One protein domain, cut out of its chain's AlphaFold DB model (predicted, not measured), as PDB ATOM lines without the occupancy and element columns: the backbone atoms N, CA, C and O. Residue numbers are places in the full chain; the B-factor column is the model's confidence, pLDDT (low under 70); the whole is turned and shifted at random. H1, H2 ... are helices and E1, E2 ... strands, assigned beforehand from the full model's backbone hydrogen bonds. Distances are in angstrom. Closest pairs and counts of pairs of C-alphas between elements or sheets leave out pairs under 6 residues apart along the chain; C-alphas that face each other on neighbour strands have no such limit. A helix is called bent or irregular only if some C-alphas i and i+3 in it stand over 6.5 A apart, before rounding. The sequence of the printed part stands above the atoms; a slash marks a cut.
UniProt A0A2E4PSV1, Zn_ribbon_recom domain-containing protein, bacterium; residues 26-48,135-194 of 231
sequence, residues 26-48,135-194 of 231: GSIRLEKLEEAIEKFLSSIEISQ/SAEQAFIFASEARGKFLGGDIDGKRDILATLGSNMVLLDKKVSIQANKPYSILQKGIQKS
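This is residues 26 to 48 and 135 to 194 of the 231 residues of the protein "Zn_ribbon_recom domain-containing protein" of bacterium (UniProt A0A2E4PSV1). Helix H1 packs along E2 of the strand hairpin E1-E2, the helical hairpin H2-H3 packs on H1 through H2, and H4 crosses one end. The 83 printed residues include H1, H2, H3, E1, E2, H4, in that order, mostly helix; the sheet is antiparallel. They are compact, radius of gyration of the C-alphas 12.6 A, spans 38 by 26 by 20 A.

E1, residues 166 to 172, and E2, residues 175 to 180, form an antiparallel hairpin; N 170 and O 177, 2.9 A, are within hydrogen-bond range. The closest C-alphas of H1, residues 30 to 44, and E2 are Ala 36 and Val 176, 6.4 A. H1 touches H2, residues 135 to 152, closest C-alphas Leu 41 and Arg 147, 5.5 A, with its residues 38 to 44 alone. H2 and H3, residues 155 to 165, form a hairpin, closest C-alphas Phe 150 and Lys 158, 5.4 A. H4, residues 182 to 193, touches H1 about perpendicular, 73 degrees, closest C-alphas Ile 44 and Gln 188, 4.9 A. Every O i to N i+4 pair is within hydrogen-bond range in H1, H3 and H4; 12 of 14 in H2.

H1 runs 21.6 A from C-alpha 30 (-30.853, 3.019, -9.065). H2, 24.5 A, is irregular, C-alphas 144 and 147 being 7.4 A apart. H4 ends at C-alpha 193 (-2.253, 3.280, -22.594).

Residues 49 to 134 are not printed; C-alphas 48 and 135 are 18.2 A apart. The links printed whole are tight. Residues 193 to 194 have pLDDT under 70.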
ATOM      1  N   GLY A  26     -36.901  -3.196 -20.076       85.75
ATOM      2  CA  GLY A  26     -37.284  -3.227 -18.666       85.75
ATOM      3  C   GLY A  26     -36.672  -2.088 -17.848       85.75
ATOM      4  O   GLY A  26     -35.785  -1.372 -18.311       85.75
ATOM      5  N   SER A  27     -37.127  -1.947 -16.603       88.56
ATOM      6  CA  SER A  27     -36.573  -0.977 -15.657       88.56
ATOM      7  C   SER A  27     -35.194  -1.394 -15.132       88.56
ATOM      8  O   SER A  27     -34.843  -2.581 -15.085       88.56
ATOM      9  N   ILE A  28     -34.406  -0.404 -14.713       90.56
ATOM     10  CA  ILE A  28     -33.129  -0.585 -14.014       90.56
ATOM     11  C   ILE A  28     -33.257  -0.057 -12.582       90.56
ATOM     12  O   ILE A  28     -33.946   0.931 -12.346       90.56
ATOM     13  N   ARG A  29     -32.617  -0.727 -11.618       91.25
ATOM     14  CA  ARG A  29     -32.513  -0.228 -10.237       91.25
ATOM     15  C   ARG A  29     -31.517   0.924 -10.170       91.25
ATOM     16  O   ARG A  29     -30.516   0.875 -10.882       91.25
ATOM     17  N   LEU A  30     -31.768   1.897  -9.294       89.88
ATOM     18  CA  LEU A  30     -30.853   3.019  -9.065       89.88
ATOM     19  C   LEU A  30     -29.436   2.532  -8.725       89.88
ATOM     20  O   LEU A  30     -28.496   2.956  -9.378       89.88
ATOM     21  N   GLU A  31     -29.299   1.559  -7.822       89.81
ATOM     22  CA  GLU A  31     -28.006   0.973  -7.423       89.81
ATOM     23  C   GLU A  31     -27.168   0.525  -8.634       89.81
ATOM     24  O   GLU A  31     -26.026   0.932  -8.806       89.81
ATOM     25  N   LYS A  32     -27.771  -0.247  -9.549       89.75
ATOM     26  CA  LYS A  32     -27.081  -0.737 -10.754       89.75
ATOM     27  C   LYS A  32     -26.744   0.372 -11.744       89.75
ATOM     28  O   LYS A  32     -25.799   0.239 -12.520       89.75
ATOM     29  N   LEU A  33     -27.560   1.423 -11.777       88.75
ATOM     30  CA  LEU A  33     -27.300   2.592 -12.604       88.75
ATOM     31  C   LEU A  33     -26.091   3.362 -12.056       88.75
ATOM     32  O   LEU A  33     -25.191   3.699 -12.822       88.75
ATOM     33  N   GLU A  34     -26.054   3.584 -10.743       90.19
ATOM     34  CA  GLU A  34     -24.956   4.259 -10.054       90.19
ATOM     35  C   GLU A  34     -23.651   3.464 -10.146       90.19
ATOM     36  O   GLU A  34     -22.630   4.055 -10.479       90.19
ATOM     37  N   GLU A  35     -23.683   2.137  -9.991       90.81
ATOM     38  CA  GLU A  35     -22.522   1.257 -10.206       90.81
ATOM     39  C   GLU A  35     -21.930   1.411 -11.619       90.81
ATOM     40  O   GLU A  35     -20.712   1.462 -11.805       90.81
ATOM     41  N   ALA A  36     -22.786   1.489 -12.645       88.50
ATOM     42  CA  ALA A  36     -22.334   1.651 -14.024       88.50
ATOM     43  C   ALA A  36     -21.672   3.019 -14.255       88.50
ATOM     44  O   ALA A  36     -20.679   3.108 -14.981       88.50
ATOM     45  N   ILE A  37     -22.208   4.073 -13.634       89.38
ATOM     46  CA  ILE A  37     -21.651   5.428 -13.699       89.38
ATOM     47  C   ILE A  37     -20.336   5.500 -12.922       89.38
ATOM     48  O   ILE A  37     -19.350   6.010 -13.451       89.38
ATOM     49  N   GLU A  38     -20.280   4.946 -11.711       91.25
ATOM     50  CA  GLU A  38     -19.063   4.906 -10.899       91.25
ATOM     51  C   GLU A  38     -17.935   4.194 -11.650       91.25
ATOM     52  O   GLU A  38     -16.822   4.709 -11.724       91.25
ATOM     53  N   LYS A  39     -18.233   3.061 -12.298       89.81
ATOM     54  CA  LYS A  39     -17.262   2.331 -13.123       89.81
ATOM     55  C   LYS A  39     -16.733   3.163 -14.294       89.81
ATOM     56  O   LYS A  39     -15.587   3.000 -14.717       89.81
ATOM     57  N   PHE A  40     -17.562   4.040 -14.855       87.69
ATOM     58  CA  PHE A  40     -17.101   4.979 -15.868       87.69
ATOM     59  C   PHE A  40     -16.184   6.041 -15.254       87.69
ATOM     60  O   PHE A  40     -15.097   6.278 -15.781       87.69
ATOM     61  N   LEU A  41     -16.581   6.632 -14.125       89.88
ATOM     62  CA  LEU A  41     -15.786   7.631 -13.407       89.88
ATOM     63  C   LEU A  41     -14.427   7.070 -12.968       89.88
ATOM     64  O   LEU A  41     -13.414   7.730 -13.161       89.88
ATOM     65  N   SER A  42     -14.365   5.821 -12.504       89.44
ATOM     66  CA  SER A  42     -13.098   5.161 -12.166       89.44
ATOM     67  C   SER A  42     -12.190   4.952 -13.382       89.44
ATOM     68  O   SER A  42     -10.980   4.844 -13.238       89.44
ATOM     69  N   SER A  43     -12.748   4.882 -14.597       87.75
ATOM     70  CA  SER A  43     -11.953   4.728 -15.824       87.75
ATOM     71  C   SER A  43     -11.277   6.022 -16.288       87.75
ATOM     72  O   SER A  43     -10.376   5.971 -17.124       87.75
ATOM     73  N   ILE A  44     -11.729   7.167 -15.770       88.62
ATOM     74  CA  ILE A  44     -11.144   8.486 -16.032       88.62
ATOM     75  C   ILE A  44     -10.440   9.070 -14.801       88.62
ATOM     76  O   ILE A  44      -9.838  10.135 -14.911       88.62
ATOM     77  N   GLU A  45     -10.531   8.393 -13.655       89.62
ATOM     78  CA  GLU A  45      -9.974   8.839 -12.384       89.62
ATOM     79  C   GLU A  45      -8.451   8.939 -12.467       89.62
ATOM     80  O   GLU A  45      -7.760   8.008 -12.890       89.62
ATOM     81  N   ILE A  46      -7.924  10.083 -12.039       89.56
ATOM     82  CA  ILE A  46      -6.486  10.319 -11.931       89.56
ATOM     83  C   ILE A  46      -6.092  10.470 -10.468       89.56
ATOM     84  O   ILE A  46      -6.846  10.985  -9.650       89.56
ATOM     85  N   SER A  47      -4.877  10.038 -10.132       89.12
ATOM     86  CA  SER A  47      -4.347  10.259  -8.784       89.12
ATOM     87  C   SER A  47      -4.064  11.743  -8.534       89.12
ATOM     88  O   SER A  47      -3.626  12.453  -9.443       89.12
ATOM     89  N   GLN A  48      -4.180  12.181  -7.278       87.44
ATOM     90  CA  GLN A  48      -3.842  13.552  -6.878       87.44
ATOM     91  C   GLN A  48      -2.405  13.943  -7.273       87.44
ATOM     92  O   GLN A  48      -2.162  15.037  -7.766       87.44
ATOM     93  N   SER A 135     -10.143  25.707 -19.129       85.12
ATOM     94  CA  SER A 135     -10.894  24.506 -19.516       85.12
ATOM     95  C   SER A 135     -10.097  23.217 -19.287       85.12
ATOM     96  O   SER A 135     -10.665  22.201 -18.884       85.12
ATOM     97  N   ALA A 136      -8.787  23.237 -19.544       86.81
ATOM     98  CA  ALA A 136      -7.912  22.096 -19.312       86.81
ATOM     99  C   ALA A 136      -7.711  21.839 -17.813       86.81
ATOM    100  O   ALA A 136      -7.877  20.701 -17.377       86.81
ATOM    101  N   GLU A 137      -7.418  22.874 -17.017       89.75
ATOM    102  CA  GLU A 137      -7.269  22.756 -15.562       89.75
ATOM    103  C   GLU A 137      -8.543  22.183 -14.928       89.75
ATOM    104  O   GLU A 137      -8.475  21.198 -14.190       89.75
ATOM    105  N   GLN A 138      -9.714  22.713 -15.296       90.12
ATOM    106  CA  GLN A 138     -11.004  22.209 -14.819       90.12
ATOM    107  C   GLN A 138     -11.246  20.750 -15.218       90.12
ATOM    108  O   GLN A 138     -11.764  19.969 -14.417       90.12
ATOM    109  N   ALA A 139     -10.840  20.336 -16.422       90.50
ATOM    110  CA  ALA A 139     -10.979  18.947 -16.850       90.50
ATOM    111  C   ALA A 139     -10.128  17.982 -16.008       90.50
ATOM    112  O   ALA A 139     -10.608  16.902 -15.657       90.50
ATOM    113  N   PHE A 140      -8.892  18.360 -15.661       90.81
ATOM    114  CA  PHE A 140      -8.033  17.551 -14.791       90.81
ATOM    115  C   PHE A 140      -8.562  17.504 -13.352       90.81
ATOM    116  O   PHE A 140      -8.635  16.422 -12.772       90.81
ATOM    117  N   ILE A 141      -8.992  18.640 -12.795       91.81
ATOM    118  CA  ILE A 141      -9.594  18.693 -11.451       91.81
ATOM    119  C   ILE A 141     -10.831  17.795 -11.394       91.81
ATOM    120  O   ILE A 141     -10.952  16.948 -10.508       91.81
ATOM    121  N   PHE A 142     -11.714  17.909 -12.391       92.50
ATOM    122  CA  PHE A 142     -12.891  17.058 -12.500       92.50
ATOM    123  C   PHE A 142     -12.515  15.574 -12.542       92.50
ATOM    124  O   PHE A 142     -13.098  14.780 -11.812       92.50
ATOM    125  N   ALA A 143     -11.518  15.188 -13.341       90.94
ATOM    126  CA  ALA A 143     -11.073  13.798 -13.423       90.94
ATOM    127  C   ALA A 143     -10.550  13.250 -12.079       90.94
ATOM    128  O   ALA A 143     -10.699  12.061 -11.817       90.94
ATOM    129  N   SER A 144      -9.977  14.092 -11.217       91.81
ATOM    130  CA  SER A 144      -9.492  13.682  -9.891       91.81
ATOM    131  C   SER A 144     -10.614  13.582  -8.851       91.81
ATOM    132  O   SER A 144     -10.608  12.694  -8.005       91.81
ATOM    133  N   GLU A 145     -11.588  14.494  -8.890       91.81
ATOM    134  CA  GLU A 145     -12.573  14.647  -7.809       91.81
ATOM    135  C   GLU A 145     -13.943  14.024  -8.108       91.81
ATOM    136  O   GLU A 145     -14.698  13.724  -7.178       91.81
ATOM    137  N   ALA A 146     -14.296  13.832  -9.385       91.56
ATOM    138  CA  ALA A 146     -15.655  13.478  -9.797       91.56
ATOM    139  C   ALA A 146     -16.154  12.181  -9.157       91.56
ATOM    140  O   ALA A 146     -17.309  12.115  -8.748       91.56
ATOM    141  N   ARG A 147     -15.300  11.160  -9.020       91.62
ATOM    142  CA  ARG A 147     -15.698   9.892  -8.395       91.62
ATOM    143  C   ARG A 147     -16.016  10.060  -6.909       91.62
ATOM    144  O   ARG A 147     -17.064   9.604  -6.459       91.62
ATOM    145  N   GLY A 148     -15.147  10.741  -6.161       90.06
ATOM    146  CA  GLY A 148     -15.363  11.002  -4.736       90.06
ATOM    147  C   GLY A 148     -16.626  11.831  -4.492       90.06
ATOM    148  O   GLY A 148     -17.452  11.475  -3.654       90.06
ATOM    149  N   LYS A 149     -16.824  12.883  -5.298       91.94
ATOM    150  CA  LYS A 149     -18.034  13.717  -5.258       91.94
ATOM    151  C   LYS A 149     -19.291  12.950  -5.669       91.94
ATOM    152  O   LYS A 149     -20.346  13.195  -5.105       91.94
ATOM    153  N   PHE A 150     -19.198  12.006  -6.603       92.25
ATOM    154  CA  PHE A 150     -20.341  11.184  -7.006       92.25
ATOM    155  C   PHE A 150     -20.781  10.225  -5.894       92.25
ATOM    156  O   PHE A 150     -21.975  10.064  -5.665       92.25
ATOM    157  N   LEU A 151     -19.834   9.614  -5.176       90.06
ATOM    158  CA  LEU A 151     -20.134   8.669  -4.095       90.06
ATOM    159  C   LEU A 151     -20.685   9.353  -2.835       90.06
ATOM    160  O   LEU A 151     -21.576   8.807  -2.191       90.06
ATOM    161  N   GLY A 152     -20.162  10.533  -2.485       87.94
ATOM    162  CA  GLY A 152     -20.587  11.294  -1.302       87.94
ATOM    163  C   GLY A 152     -21.630  12.385  -1.567       87.94
ATOM    164  O   GLY A 152     -22.046  13.055  -0.625       87.94
ATOM    165  N   GLY A 153     -22.003  12.607  -2.827       86.81
ATOM    166  CA  GLY A 153     -22.837  13.729  -3.254       86.81
ATOM    167  C   GLY A 153     -24.336  13.471  -3.163       86.81
ATOM    168  O   GLY A 153     -24.811  12.331  -3.187       86.81
ATOM    169  N   ASP A 154     -25.085  14.567  -3.109       89.62
ATOM    170  CA  ASP A 154     -26.535  14.588  -3.236       89.62
ATOM    171  C   ASP A 154     -26.986  14.394  -4.697       89.62
ATOM    172  O   ASP A 154     -26.187  14.257  -5.628       89.62
ATOM    173  N   ILE A 155     -28.303  14.324  -4.904       87.00
ATOM    174  CA  ILE A 155     -28.896  14.080  -6.228       87.00
ATOM    175  C   ILE A 155     -28.510  15.192  -7.214       87.00
ATOM    176  O   ILE A 155     -28.225  14.900  -8.379       87.00
ATOM    177  N   ASP A 156     -28.464  16.441  -6.750       89.31
ATOM    178  CA  ASP A 156     -28.114  17.593  -7.576       89.31
ATOM    179  C   ASP A 156     -26.627  17.567  -7.961       89.31
ATOM    180  O   ASP A 156     -26.303  17.648  -9.147       89.31
ATOM    181  N   GLY A 157     -25.720  17.289  -7.021       88.31
ATOM    182  CA  GLY A 157     -24.298  17.121  -7.319       88.31
ATOM    183  C   GLY A 157     -24.022  15.963  -8.284       88.31
ATOM    184  O   GLY A 157     -23.244  16.106  -9.232       88.31
ATOM    185  N   LYS A 158     -24.704  14.821  -8.122       89.38
ATOM    186  CA  LYS A 158     -24.615  13.695  -9.072       89.38
ATOM    187  C   LYS A 158     -25.079  14.097 -10.472       89.38
ATOM    188  O   LYS A 158     -24.475  13.684 -11.466       89.38
ATOM    189  N   ARG A 159     -26.134  14.908 -10.567       89.25
ATOM    190  CA  ARG A 159     -26.656  15.416 -11.839       89.25
ATOM    191  C   ARG A 159     -25.666  16.351 -12.524       89.25
ATOM    192  O   ARG A 159     -25.459  16.209 -13.728       89.25
ATOM    193  N   ASP A 160     -25.029  17.240 -11.774       89.62
ATOM    194  CA  ASP A 160     -24.034  18.172 -12.308       89.62
ATOM    195  C   ASP A 160     -22.788  17.441 -12.816       89.62
ATOM    196  O   ASP A 160     -22.275  17.743 -13.900       89.62
ATOM    197  N   ILE A 161     -22.344  16.405 -12.098       91.19
ATOM    198  CA  ILE A 161     -21.242  15.537 -12.537       91.19
ATOM    199  C   ILE A 161     -21.590  14.872 -13.869       91.19
ATOM    200  O   ILE A 161     -20.787  14.907 -14.802       91.19
ATOM    201  N   LEU A 162     -22.791  14.302 -13.990       87.88
ATOM    202  CA  LEU A 162     -23.244  13.661 -15.225       87.88
ATOM    203  C   LEU A 162     -23.368  14.650 -16.390       87.88
ATOM    204  O   LEU A 162     -22.973  14.318 -17.508       87.88
ATOM    205  N   ALA A 163     -23.875  15.858 -16.135       87.56
ATOM    206  CA  ALA A 163     -23.964  16.919 -17.136       87.56
ATOM    207  C   ALA A 163     -22.577  17.360 -17.633       87.56
ATOM    208  O   ALA A 163     -22.392  17.622 -18.821       87.56
ATOM    209  N   THR A 164     -21.591  17.394 -16.735       86.69
ATOM    210  CA  THR A 164     -20.207  17.757 -17.060       86.69
ATOM    211  C   THR A 164     -19.488  16.646 -17.832       86.69
ATOM    212  O   THR A 164     -18.763  16.915 -18.793       86.69
ATOM    213  N   LEU A 165     -19.712  15.387 -17.444       86.00
ATOM    214  CA  LEU A 165     -19.036  14.204 -17.979       86.00
ATOM    215  C   LEU A 165     -19.246  14.025 -19.487       86.00
ATOM    216  O   LEU A 165     -18.321  13.661 -20.222       86.00
ATOM    217  N   GLY A 166     -20.463  14.258 -19.968       82.69
ATOM    218  CA  GLY A 166     -20.772  14.007 -21.363       82.69
ATOM    219  C   GLY A 166     -22.207  14.285 -21.755       82.69
ATOM    220  O   GLY A 166     -23.048  14.709 -20.970       82.69
ATOM    221  N   SER A 167     -22.472  14.011 -23.023       75.75
ATOM    222  CA  SER A 167     -23.793  14.142 -23.627       75.75
ATOM    223  C   SER A 167     -24.323  12.764 -24.026       75.75
ATOM    224  O   SER A 167     -23.628  11.755 -23.894       75.75
ATOM    225  N   ASN A 168     -25.575  12.704 -24.489       79.25
ATOM    226  CA  ASN A 168     -26.165  11.501 -25.092       79.25
ATOM    227  C   ASN A 168     -25.989  10.225 -24.250       79.25
ATOM    228  O   ASN A 168     -25.538   9.194 -24.747       79.25
ATOM    229  N   MET A 169     -26.341  10.294 -22.966       82.06
ATOM    230  CA  MET A 169     -26.370   9.115 -22.105       82.06
ATOM    231  C   MET A 169     -27.494   8.180 -22.558       82.06
ATOM    232  O   MET A 169     -28.675   8.517 -22.458       82.06
ATOM    233  N   VAL A 170     -27.128   7.007 -23.072       84.00
ATOM    234  CA  VAL A 170     -28.074   6.006 -23.572       84.00
ATOM    235  C   VAL A 170     -28.117   4.833 -22.606       84.00
ATOM    236  O   VAL A 170     -27.095   4.215 -22.319       84.00
ATOM    237  N   LEU A 171     -29.315   4.498 -22.131       84.38
ATOM    238  CA  LEU A 171     -29.574   3.256 -21.414       84.38
ATOM    239  C   LEU A 171     -30.159   2.245 -22.402       84.38
ATOM    240  O   LEU A 171     -31.272   2.443 -22.885       84.38
ATOM    241  N   LEU A 172     -29.414   1.178 -22.691       84.00
ATOM    242  CA  LEU A 172     -29.845   0.090 -23.563       84.00
ATOM    243  C   LEU A 172     -29.591  -1.251 -22.871       84.00
ATOM    244  O   LEU A 172     -28.474  -1.531 -22.451       84.00
ATOM    245  N   ASP A 173     -30.623  -2.078 -22.721       82.50
ATOM    246  CA  ASP A 173     -30.553  -3.421 -22.123       82.50
ATOM    247  C   ASP A 173     -29.902  -3.416 -20.733       82.50
ATOM    248  O   ASP A 173     -29.096  -4.279 -20.385       82.50
ATOM    249  N   LYS A 174     -30.259  -2.404 -19.928       81.00
ATOM    250  CA  LYS A 174     -29.693  -2.131 -18.593       81.00
ATOM    251  C   LYS A 174     -28.188  -1.818 -18.600       81.00
ATOM    252  O   LYS A 174     -27.557  -1.867 -17.549       81.00
ATOM    253  N   LYS A 175     -27.614  -1.479 -19.755       82.44
ATOM    254  CA  LYS A 175     -26.240  -0.987 -19.903       82.44
ATOM    255  C   LYS A 175     -26.264   0.507 -20.196       82.44
ATOM    256  O   LYS A 175     -26.973   0.956 -21.098       82.44
ATOM    257  N   VAL A 176     -25.487   1.264 -19.432       83.62
ATOM    258  CA  VAL A 176     -25.314   2.705 -19.635       83.62
ATOM    259  C   VAL A 176     -24.160   2.923 -20.605       83.62
ATOM    260  O   VAL A 176     -23.055   2.431 -20.385       83.62
ATOM    261  N   SER A 177     -24.420   3.661 -21.675       81.81
ATOM    262  CA  SER A 177     -23.403   4.179 -22.582       81.81
ATOM    263  C   SER A 177     -23.342   5.692 -22.427       81.81
ATOM    264  O   SER A 177     -24.362   6.372 -22.545       81.81
ATOM    265  N   ILE A 178     -22.152   6.210 -22.132       81.19
ATOM    266  CA  ILE A 178     -21.906   7.638 -21.923       81.19
ATOM    267  C   ILE A 178     -21.007   8.117 -23.058       81.19
ATOM    268  O   ILE A 178     -19.883   7.633 -23.206       81.19
ATOM    269  N   GLN A 179     -21.486   9.072 -23.858       80.38
ATOM    270  CA  GLN A 179     -20.626   9.779 -24.804       80.38
ATOM    271  C   GLN A 179     -19.897  10.890 -24.054       80.38
ATOM    272  O   GLN A 179     -20.365  12.027 -23.956       80.38
ATOM    273  N   ALA A 180     -18.753  10.527 -23.482       81.88
ATOM    274  CA  ALA A 180     -17.918  11.460 -22.752       81.88
ATOM    275  C   ALA A 180     -17.400  12.585 -23.649       81.88
ATOM    276  O   ALA A 180     -17.013  12.371 -24.803       81.88
ATOM    277  N   ASN A 181     -17.323  13.783 -23.075       83.94
ATOM    278  CA  ASN A 181     -16.726  14.923 -23.752       83.94
ATOM    279  C   ASN A 181     -15.264  14.621 -24.138       83.94
ATOM    280  O   ASN A 181     -14.574  13.814 -23.505       83.94
ATOM    281  N   LYS A 182     -14.780  15.278 -25.203       83.19
ATOM    282  CA  LYS A 182     -13.415  15.109 -25.744       83.19
ATOM    283  C   LYS A 182     -12.305  15.023 -24.682       83.19
ATOM    284  O   LYS A 182     -11.523  14.079 -24.791       83.19
ATOM    285  N   PRO A 183     -12.209  15.927 -23.682       80.81
ATOM    286  CA  PRO A 183     -11.138  15.855 -22.685       80.81
ATOM    287  C   PRO A 183     -11.119  14.515 -21.937       80.81
ATOM    288  O   PRO A 183     -10.078  13.868 -21.861       80.81
ATOM    289  N   TYR A 184     -12.275  14.030 -21.484       83.62
ATOM    290  CA  TYR A 184     -12.365  12.775 -20.734       83.62
ATOM    291  C   TYR A 184     -12.119  11.550 -21.617       83.62
ATOM    292  O   TYR A 184     -11.493  10.592 -21.180       83.62
ATOM    293  N   SER A 185     -12.527  11.600 -22.890       81.44
ATOM    294  CA  SER A 185     -12.200  10.550 -23.865       81.44
ATOM    295  C   SER A 185     -10.691  10.430 -24.115       81.44
ATOM    296  O   SER A 185     -10.183   9.331 -24.339       81.44
ATOM    297  N   ILE A 186      -9.964  11.553 -24.104       83.31
ATOM    298  CA  ILE A 186      -8.501  11.567 -24.242       83.31
ATOM    299  C   ILE A 186      -7.852  11.013 -22.972       83.31
ATOM    300  O   ILE A 186      -6.989  10.144 -23.080       83.31
ATOM    301  N   LEU A 187      -8.302  11.454 -21.792       82.69
ATOM    302  CA  LEU A 187      -7.804  10.962 -20.504       82.69
ATOM    303  C   LEU A 187      -8.008   9.454 -20.357       82.69
ATOM    304  O   LEU A 187      -7.051   8.739 -20.079       82.69
ATOM    305  N   GLN A 188      -9.209   8.954 -20.653       81.88
ATOM    306  CA  GLN A 188      -9.522   7.525 -20.606       81.88
ATOM    307  C   GLN A 188      -8.569   6.705 -21.488       81.88
ATOM    308  O   GLN A 188      -8.027   5.689 -21.059       81.88
ATOM    309  N   LYS A 189      -8.310   7.165 -22.720       82.19
ATOM    310  CA  LYS A 189      -7.351   6.518 -23.631       82.19
ATOM    311  C   LYS A 189      -5.911   6.629 -23.134       82.19
ATOM    312  O   LYS A 189      -5.132   5.713 -23.371       82.19
ATOM    313  N   GLY A 190      -5.548   7.738 -22.496       78.25
ATOM    314  CA  GLY A 190      -4.226   7.952 -21.909       78.25
ATOM    315  C   GLY A 190      -3.955   6.996 -20.749       78.25
ATOM    316  O   GLY A 190      -2.928   6.326 -20.752       78.25
ATOM    317  N   ILE A 191      -4.912   6.861 -19.830       76.81
ATOM    318  CA  ILE A 191      -4.837   5.968 -18.664       76.81
ATOM    319  C   ILE A 191      -4.791   4.498 -19.101       76.81
ATOM    320  O   ILE A 191      -3.994   3.721 -18.589       76.81
ATOM    321  N   GLN A 192      -5.586   4.107 -20.104       72.00
ATOM    322  CA  GLN A 192      -5.544   2.745 -20.655       72.00
ATOM    323  C   GLN A 192      -4.220   2.416 -21.358       72.00
ATOM    324  O   GLN A 192      -3.836   1.251 -21.436       72.00
ATOM    325  N   LYS A 193      -3.540   3.431 -21.906       65.06
ATOM    326  CA  LYS A 193      -2.253   3.280 -22.594       65.06
ATOM    327  C   LYS A 193      -1.056   3.391 -21.664       65.06
ATOM    328  O   LYS A 193       0.005   2.914 -22.052       65.06
ATOM    329  N   SER A 194      -1.188   4.008 -20.489       54.06
ATOM    330  CA  SER A 194      -0.154   3.931 -19.463       54.06
ATOM    331  C   SER A 194      -0.193   2.519 -18.884       54.06
ATOM    332  O   SER A 194      -1.159   2.184 -18.195       54.06
TER     333      SER A 194